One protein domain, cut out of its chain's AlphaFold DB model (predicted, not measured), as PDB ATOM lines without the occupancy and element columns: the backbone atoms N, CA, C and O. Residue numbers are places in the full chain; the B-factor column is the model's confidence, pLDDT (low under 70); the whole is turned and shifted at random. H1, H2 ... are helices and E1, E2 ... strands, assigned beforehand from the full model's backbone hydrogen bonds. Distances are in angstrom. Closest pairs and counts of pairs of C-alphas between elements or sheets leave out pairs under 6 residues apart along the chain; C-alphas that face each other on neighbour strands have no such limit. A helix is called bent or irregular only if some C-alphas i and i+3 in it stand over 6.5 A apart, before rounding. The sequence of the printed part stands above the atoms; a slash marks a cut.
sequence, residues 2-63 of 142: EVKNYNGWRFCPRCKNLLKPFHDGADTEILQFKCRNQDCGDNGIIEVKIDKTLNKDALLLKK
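This is residues 2 to 63 of the 142 residues of an uncharacterized protein of Paramecium tetraurelia (UniProt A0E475). There is little regular structure: after a long unnamed stretch, residues 2 to 19, a small sheet of E1, E2 and E3 makes the middle, with short helix H1 at one end and H2 beyond the other. Of 62 printed residues, 24 are in named elements, in the order E1, E2, H1, E3, H2; the class is mixed, the sheet antiparallel, E1 - E2 - E3. It is only just compact, close to loose, with a radius of gyration of the C-alphas of 12.5 A and spans of 37 by 28 by 18 A.

E1, residues 20 to 22, begins at C-alpha 20 (166.210, 199.592, 137.983). E2 is residues 30 to 34, 12.9 A; H1, residues 38 to 44, is irregular, C-alphas 39 and 42 being 9.3 A apart. E3 is residues 45 to 49, 13.3 A; H2, residues 56 to 59, ends at C-alpha 59 (158.800, 200.213, 152.914).

E1 and E2, a hairpin, are antiparallel at 135 degrees, N 20 and O 34 being 3.0 A apart. E2 and E3 are antiparallel at 161 degrees, N 33 and O 46 being 2.8 A apart. H1 only grazes the sheet, with residues 40 to 44; its closest C-alphas to E2 are those of Gly 44 and Lys 34, 5.7 A. H2 is not on the sheet. In H1, 1 of 3 O i to N i+4 pairs and 3 of 4 O i to N i+3 pairs are within hydrogen-bond range; H2 is too short for an i+4 pair.

The farthest C-alphas, of Asp 39 and Asn 55, are 37.0 A apart. The printed part has no cut, and no link between named elements is long. Confidence is under 70 at residues 2 to 8, 24 to 28 and 50 to 63.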
ATOM      1  N   GLU A   2     154.083 185.315 144.170       37.62
ATOM      2  CA  GLU A   2     153.970 186.360 145.196       37.62
ATOM      3  C   GLU A   2     155.323 186.534 145.891       37.62
ATOM      4  O   GLU A   2     155.775 185.674 146.650       37.62
ATOM      5  N   VAL A   3     156.015 187.632 145.595       45.97
ATOM      6  CA  VAL A   3     157.304 187.926 146.217       45.97
ATOM      7  C   VAL A   3     157.032 188.639 147.541       45.97
ATOM      8  O   VAL A   3     156.849 189.849 147.570       45.97
ATOM      9  N   LYS A   4     157.050 187.890 148.654       49.84
ATOM     10  CA  LYS A   4     156.875 188.392 150.041       49.84
ATOM     11  C   LYS A   4     157.904 189.440 150.496       49.84
ATOM     12  O   LYS A   4     157.847 189.907 151.627       49.84
ATOM     13  N   ASN A   5     158.870 189.788 149.650       56.28
ATOM     14  CA  ASN A   5     159.907 190.749 149.970       56.28
ATOM     15  C   ASN A   5     159.961 191.828 148.888       56.28
ATOM     16  O   ASN A   5     160.512 191.609 147.815       56.28
ATOM     17  N   TYR A   6     159.382 192.988 149.165       62.09
ATOM     18  CA  TYR A   6     159.429 194.185 148.316       62.09
ATOM     19  C   TYR A   6     160.743 194.969 148.500       62.09
ATOM     20  O   TYR A   6     161.083 195.807 147.667       62.09
ATOM     21  N   ASN A   7     161.527 194.647 149.537       61.25
ATOM     22  CA  ASN A   7     162.804 195.281 149.845       61.25
ATOM     23  C   ASN A   7     163.978 194.434 149.317       61.25
ATOM     24  O   ASN A   7     164.148 193.262 149.654       61.25
ATOM     25  N   GLY A   8     164.835 195.023 148.481       67.94
ATOM     26  CA  GLY A   8     166.119 194.424 148.104       67.94
ATOM     27  C   GLY A   8     166.483 194.559 146.632       67.94
ATOM     28  O   GLY A   8     165.652 194.842 145.772       67.94
ATOM     29  N   TRP A   9     167.763 194.338 146.341       81.81
ATOM     30  CA  TRP A   9     168.284 194.379 144.979       81.81
ATOM     31  C   TRP A   9     167.706 193.238 144.139       81.81
ATOM     32  O   TRP A   9     167.424 192.142 144.634       81.81
ATOM     33  N   ARG A  10     167.492 193.515 142.853       84.06
ATOM     34  CA  ARG A  10     166.993 192.554 141.870       84.06
ATOM     35  C   ARG A  10     167.940 192.531 140.691       84.06
ATOM     36  O   ARG A  10     168.420 193.576 140.262       84.06
ATOM     37  N   PHE A  11     168.191 191.343 140.168       90.06
ATOM     38  CA  PHE A  11     169.124 191.140 139.072       90.06
ATOM     39  C   PHE A  11     168.392 190.553 137.876       90.06
ATOM     40  O   PHE A  11     167.488 189.733 138.031       90.06
ATOM     41  N   CYS A  12     168.785 190.986 136.684       92.00
ATOM     42  CA  CYS A  12     168.235 190.480 135.441       92.00
ATOM     43  C   CYS A  12     168.467 188.963 135.356       92.00
ATOM     44  O   CYS A  12     169.620 188.534 135.462       92.00
ATOM     45  N   PRO A  13     167.429 188.145 135.108       88.94
ATOM     46  CA  PRO A  13     167.585 186.700 134.965       88.94
ATOM     47  C   PRO A  13     168.584 186.312 133.870       88.94
ATOM     48  O   PRO A  13     169.292 185.317 134.022       88.94
ATOM     49  N   ARG A  14     168.683 187.133 132.817       91.62
ATOM     50  CA  ARG A  14     169.536 186.903 131.650       91.62
ATOM     51  C   ARG A  14     170.973 187.387 131.843       91.62
ATOM     52  O   ARG A  14     171.886 186.576 131.843       91.62
ATOM     53  N   CYS A  15     171.184 188.694 132.017       93.25
ATOM     54  CA  CYS A  15     172.534 189.277 132.043       93.25
ATOM     55  C   CYS A  15     173.095 189.522 133.450       93.25
ATOM     56  O   CYS A  15     174.190 190.052 133.582       93.25
ATOM     57  N   LYS A  16     172.336 189.193 134.505       93.25
ATOM     58  CA  LYS A  16     172.713 189.376 135.918       93.25
ATOM     59  C   LYS A  16     173.032 190.818 136.336       93.25
ATOM     60  O   LYS A  16     173.434 191.039 137.471       93.25
ATOM     61  N   ASN A  17     172.772 191.808 135.483       92.75
ATOM     62  CA  ASN A  17     172.874 193.217 135.853       92.75
ATOM     63  C   ASN A  17     171.776 193.621 136.839       92.75
ATOM     64  O   ASN A  17     170.654 193.109 136.788       92.75
ATOM     65  N   LEU A  18     172.090 194.593 137.696       91.38
ATOM     66  CA  LEU A  18     171.138 195.194 138.625       91.38
ATOM     67  C   LEU A  18     169.977 195.851 137.856       91.38
ATOM     68  O   LEU A  18     170.192 196.731 137.019       91.38
ATOM     69  N   LEU A  19     168.747 195.440 138.163       90.88
ATOM     70  CA  LEU A  19     167.532 196.019 137.599       90.88
ATOM     71  C   LEU A  19     167.220 197.364 138.255       90.88
ATOM     72  O   LEU A  19     167.513 197.582 139.434       90.88
ATOM     73  N   LYS A  20     166.617 198.275 137.490       86.75
ATOM     74  CA  LYS A  20     166.210 199.592 137.983       86.75
ATOM     75  C   LYS A  20     164.694 199.655 138.145       86.75
ATOM     76  O   LYS A  20     164.003 199.178 137.247       86.75
ATOM     77  N   PRO A  21     164.186 200.222 139.253       85.44
ATOM     78  CA  PRO A  21     162.756 200.441 139.409       85.44
ATOM     79  C   PRO A  21     162.261 201.394 138.316       85.44
ATOM     80  O   PRO A  21     162.951 202.354 137.964       85.44
ATOM     81  N   PHE A  22     161.085 201.106 137.780       78.88
ATOM     82  CA  PHE A  22     160.391 201.907 136.784       78.88
ATOM     83  C   PHE A  22     158.880 201.760 137.000       78.88
ATOM     84  O   PHE A  22     158.417 200.732 137.491       78.88
ATOM     85  N   HIS A  23     158.114 202.798 136.680       73.00
ATOM     86  CA  HIS A  23     156.668 202.824 136.863       73.00
ATOM     87  C   HIS A  23     156.026 203.451 135.626       73.00
ATOM     88  O   HIS A  23     156.370 204.578 135.277       73.00
ATOM     89  N   ASP A  24     155.112 202.720 134.984       67.19
ATOM     90  CA  ASP A  24     154.437 203.136 133.742       67.19
ATOM     91  C   ASP A  24     153.063 203.795 133.981       67.19
ATOM     92  O   ASP A  24     152.234 203.905 133.087       67.19
ATOM     93  N   GLY A  25     152.762 204.209 135.218       62.50
ATOM     94  CA  GLY A  25     151.574 205.015 135.538       62.50
ATOM     95  C   GLY A  25     150.215 204.302 135.466       62.50
ATOM     96  O   GLY A  25     149.228 204.870 135.924       62.50
ATOM     97  N   ALA A  26     150.141 203.079 134.932       65.12
ATOM     98  CA  ALA A  26     148.880 202.368 134.707       65.12
ATOM     99  C   ALA A  26     148.313 201.675 135.959       65.12
ATOM    100  O   ALA A  26     147.098 201.638 136.142       65.12
ATOM    101  N   ASP A  27     149.174 201.143 136.832       67.31
ATOM    102  CA  ASP A  27     148.751 200.436 138.043       67.31
ATOM    103  C   ASP A  27     149.650 200.788 139.235       67.31
ATOM    104  O   ASP A  27     150.863 200.570 139.227       67.31
ATOM    105  N   THR A  28     149.039 201.346 140.278       67.81
ATOM    106  CA  THR A  28     149.724 201.725 141.527       67.81
ATOM    107  C   THR A  28     150.006 200.530 142.439       67.81
ATOM    108  O   THR A  28     150.723 200.675 143.429       67.81
ATOM    109  N   GLU A  29     149.456 199.353 142.128       71.50
ATOM    110  CA  GLU A  29     149.645 198.116 142.893       71.50
ATOM    111  C   GLU A  29     150.859 197.301 142.436       71.50
ATOM    112  O   GLU A  29     151.236 196.337 143.107       71.50
ATOM    113  N   ILE A  30     151.487 197.674 141.317       76.56
ATOM    114  CA  ILE A  30     152.586 196.922 140.710       76.56
ATOM    115  C   ILE A  30     153.829 197.809 140.613       76.56
ATOM    116  O   ILE A  30     153.850 198.833 139.930       76.56
ATOM    117  N   LEU A  31     154.906 197.381 141.276       77.81
ATOM    118  CA  LEU A  31     156.236 197.946 141.083       77.81
ATOM    119  C   LEU A  31     156.994 197.115 140.051       77.81
ATOM    120  O   LEU A  31     157.208 195.917 140.248       77.81
ATOM    121  N   GLN A  32     157.445 197.751 138.974       85.25
ATOM    122  CA  GLN A  32     158.214 197.085 137.928       85.25
ATOM    123  C   GLN A  32     159.705 197.417 138.046       85.25
ATOM    124  O   GLN A  32     160.112 198.508 138.452       85.25
ATOM    125  N   PHE A  33     160.546 196.461 137.666       87.44
ATOM    126  CA  PHE A  33     161.994 196.606 137.600       87.44
ATOM    127  C   PHE A  33     162.476 196.190 136.219       87.44
ATOM    128  O   PHE A  33     162.229 195.064 135.801       87.44
ATOM    129  N   LYS A  34     163.209 197.069 135.531       91.12
ATOM    130  CA  LYS A  34     163.656 196.852 134.152       91.12
ATOM    131  C   LYS A  34     165.176 196.836 134.035       91.12
ATOM    132  O   LYS A  34     165.895 197.608 134.680       91.12
ATOM    133  N   CYS A  35     165.677 195.939 133.191       93.12
ATOM    134  CA  CYS A  35     167.081 195.885 132.816       93.12
ATOM    135  C   CYS A  35     167.405 197.008 131.828       93.12
ATOM    136  O   CYS A  35     166.647 197.262 130.897       93.12
ATOM    137  N   ARG A  36     168.560 197.660 131.995       92.38
ATOM    138  CA  ARG A  36     169.035 198.672 131.036       92.38
ATOM    139  C   ARG A  36     169.580 198.073 129.740       92.38
ATOM    140  O   ARG A  36     169.685 198.789 128.754       92.38
ATOM    141  N   ASN A  37     169.960 196.794 129.751       91.06
ATOM    142  CA  ASN A  37     170.446 196.132 128.550       91.06
ATOM    143  C   ASN A  37     169.259 195.839 127.614       91.06
ATOM    144  O   ASN A  37     168.386 195.043 127.963       91.06
ATOM    145  N   GLN A  38     169.246 196.487 126.447       86.75
ATOM    146  CA  GLN A  38     168.175 196.384 125.451       86.75
ATOM    147  C   GLN A  38     168.013 194.955 124.919       86.75
ATOM    148  O   GLN A  38     166.886 194.513 124.707       86.75
ATOM    149  N   ASP A  39     169.102 194.185 124.846       91.19
ATOM    150  CA  ASP A  39     169.079 192.795 124.379       91.19
ATOM    151  C   ASP A  39     168.269 191.875 125.295       91.19
ATOM    152  O   ASP A  39     167.895 190.770 124.901       91.19
ATOM    153  N   CYS A  40     168.011 192.290 126.540       88.44
ATOM    154  CA  CYS A  40     167.270 191.487 127.505       88.44
ATOM    155  C   CYS A  40     165.754 191.500 127.271       88.44
ATOM    156  O   CYS A  40     165.104 190.553 127.715       88.44
ATOM    157  N   GLY A  41     165.214 192.504 126.567       84.69
ATOM    158  CA  GLY A  41     163.780 192.633 126.286       84.69
ATOM    159  C   GLY A  41     162.899 192.440 127.529       84.69
ATOM    160  O   GLY A  41     163.282 192.823 128.639       84.69
ATOM    161  N   ASP A  42     161.756 191.779 127.351       82.25
ATOM    162  CA  ASP A  42     160.789 191.503 128.427       82.25
ATOM    163  C   ASP A  42     161.324 190.516 129.473       82.25
ATOM    164  O   ASP A  42     160.990 190.605 130.651       82.25
ATOM    165  N   ASN A  43     162.277 189.655 129.097       79.69
ATOM    166  CA  ASN A  43     163.005 188.797 130.043       79.69
ATOM    167  C   ASN A  43     163.898 189.602 131.011       79.69
ATOM    168  O   ASN A  43     164.481 189.052 131.950       79.69
ATOM    169  N   GLY A  44     164.060 190.904 130.761       83.19
ATOM    170  CA  GLY A  44     164.706 191.863 131.644       83.19
ATOM    171  C   GLY A  44     163.752 192.583 132.597       83.19
ATOM    172  O   GLY A  44     164.220 193.497 133.278       83.19
ATOM    173  N   ILE A  45     162.466 192.221 132.634       86.19
ATOM    174  CA  ILE A  45     161.447 192.867 133.466       86.19
ATOM    175  C   ILE A  45     161.027 191.926 134.599       86.19
ATOM    176  O   ILE A  45     160.795 190.737 134.395       86.19
ATOM    177  N   ILE A  46     160.962 192.460 135.817       85.94
ATOM    178  CA  ILE A  46     160.416 191.774 136.991       85.94
ATOM    179  C   ILE A  46     159.346 192.663 137.606       85.94
ATOM    180  O   ILE A  46     159.596 193.836 137.876       85.94
ATOM    181  N   GLU A  47     158.187 192.082 137.882       85.12
ATOM    182  CA  GLU A  47     157.063 192.762 138.515       85.12
ATOM    183  C   GLU A  47     156.881 192.271 139.948       85.12
ATOM    184  O   GLU A  47     156.995 191.077 140.244       85.12
ATOM    185  N   VAL A  48     156.608 193.204 140.852       78.56
ATOM    186  CA  VAL A  48     156.353 192.928 142.261       78.56
ATOM    187  C   VAL A  48     155.040 193.592 142.637       78.56
ATOM    188  O   VAL A  48     154.919 194.814 142.587       78.56
ATOM    189  N   LYS A  49     154.061 192.779 143.038       76.19
ATOM    190  CA  LYS A  49     152.811 193.284 143.598       76.19
ATOM    191  C   LYS A  49     153.081 193.866 144.984       76.19
ATOM    192  O   LYS A  49     153.662 193.191 145.835       76.19
ATOM    193  N   ILE A  50     152.681 195.112 145.193       69.81
ATOM    194  CA  ILE A  50     152.787 195.795 146.479       69.81
ATOM    195  C   ILE A  50     151.544 195.452 147.298       69.81
ATOM    196  O   ILE A  50     150.417 195.695 146.867       69.81
ATOM    197  N   ASP A  51     151.737 194.914 148.497       67.31
ATOM    198  CA  ASP A  51     150.648 194.758 149.457       67.31
ATOM    199  C   ASP A  51     150.351 196.114 150.122       67.31
ATOM    200  O   ASP A  51     151.157 196.643 150.885       67.31
ATOM    201  N   LYS A  52     149.191 196.706 149.816       63.22
ATOM    202  CA  LYS A  52     148.758 198.012 150.349       63.22
ATOM    203  C   LYS A  52     148.528 198.016 151.864       63.22
ATOM    204  O   LYS A  52     148.412 199.095 152.442       63.22
ATOM    205  N   THR A  53     148.452 196.847 152.503       62.91
ATOM    206  CA  THR A  53     148.322 196.738 153.965       62.91
ATOM    207  C   THR A  53     149.653 196.940 154.695       62.91
ATOM    208  O   THR A  53     149.673 197.123 155.912       62.91
ATOM    209  N   LEU A  54     150.770 196.963 153.959       58.25
ATOM    210  CA  LEU A  54     152.084 197.272 154.505       58.25
ATOM    211  C   LEU A  54     152.153 198.734 154.945       58.25
ATOM    212  O   LEU A  54     151.931 199.658 154.162       58.25
ATOM    213  N   ASN A  55     152.523 198.939 156.208       55.91
ATOM    214  CA  ASN A  55     152.834 200.262 156.726       55.91
ATOM    215  C   ASN A  55     153.928 200.908 155.846       55.91
ATOM    216  O   ASN A  55     154.981 200.309 155.623       55.91
ATOM    217  N   LYS A  56     153.685 202.128 155.348       56.97
ATOM    218  CA  LYS A  56     154.630 202.881 154.503       56.97
ATOM    219  C   LYS A  56     155.989 203.077 155.185       56.97
ATOM    220  O   LYS A  56     157.013 203.076 154.503       56.97
ATOM    221  N   ASP A  57     156.005 203.121 156.514       52.84
ATOM    222  CA  ASP A  57     157.224 203.212 157.320       52.84
ATOM    223  C   ASP A  57     158.068 201.920 157.269       52.84
ATOM    224  O   ASP A  57     159.274 201.956 157.493       52.84
ATOM    225  N   ALA A  58     157.477 200.773 156.904       51.84
ATOM    226  CA  ALA A  58     158.189 199.507 156.682       51.84
ATOM    227  C   ALA A  58     158.790 199.385 155.262       51.84
ATOM    228  O   ALA A  58     159.734 198.618 155.045       51.84
ATOM    229  N   LEU A  59     158.270 200.145 154.287       51.25
ATOM    230  CA  LEU A  59     158.800 200.213 152.914       51.25
ATOM    231  C   LEU A  59     160.092 201.038 152.861       51.25
ATOM    232  O   LEU A  59     161.025 200.714 152.131       51.25
ATOM    233  N   LEU A  60     160.157 202.083 153.687       45.66
ATOM    234  CA  LEU A  60     161.348 202.882 153.942       45.66
ATOM    235  C   LEU A  60     161.970 202.489 155.277       45.66
ATOM    236  O   LEU A  60     162.377 203.345 156.058       45.66
ATOM    237  N   LEU A  61     162.168 201.191 155.502       45.59
ATOM    238  CA  LEU A  61     163.302 200.803 156.320       45.59
ATOM    239  C   LEU A  61     164.550 201.171 155.503       45.59
ATOM    240  O   LEU A  61     165.205 200.325 154.889       45.59
ATOM    241  N   LYS A  62     164.959 202.449 155.596       44.59
ATOM    242  CA  LYS A  62     166.338 202.724 155.991       44.59
ATOM    243  C   LYS A  62     166.479 201.752 157.144       44.59
ATOM    244  O   LYS A  62     165.850 201.958 158.175       44.59
ATOM    245  N   LYS A  63     167.112 200.591 156.920       48.28
ATOM    246  CA  LYS A  63     167.609 199.835 158.056       48.28
ATOM    247  C   LYS A  63     168.303 200.941 158.812       48.28
ATOM    248  O   LYS A  63     169.247 201.512 158.255       48.28
TER     249      LYS A  63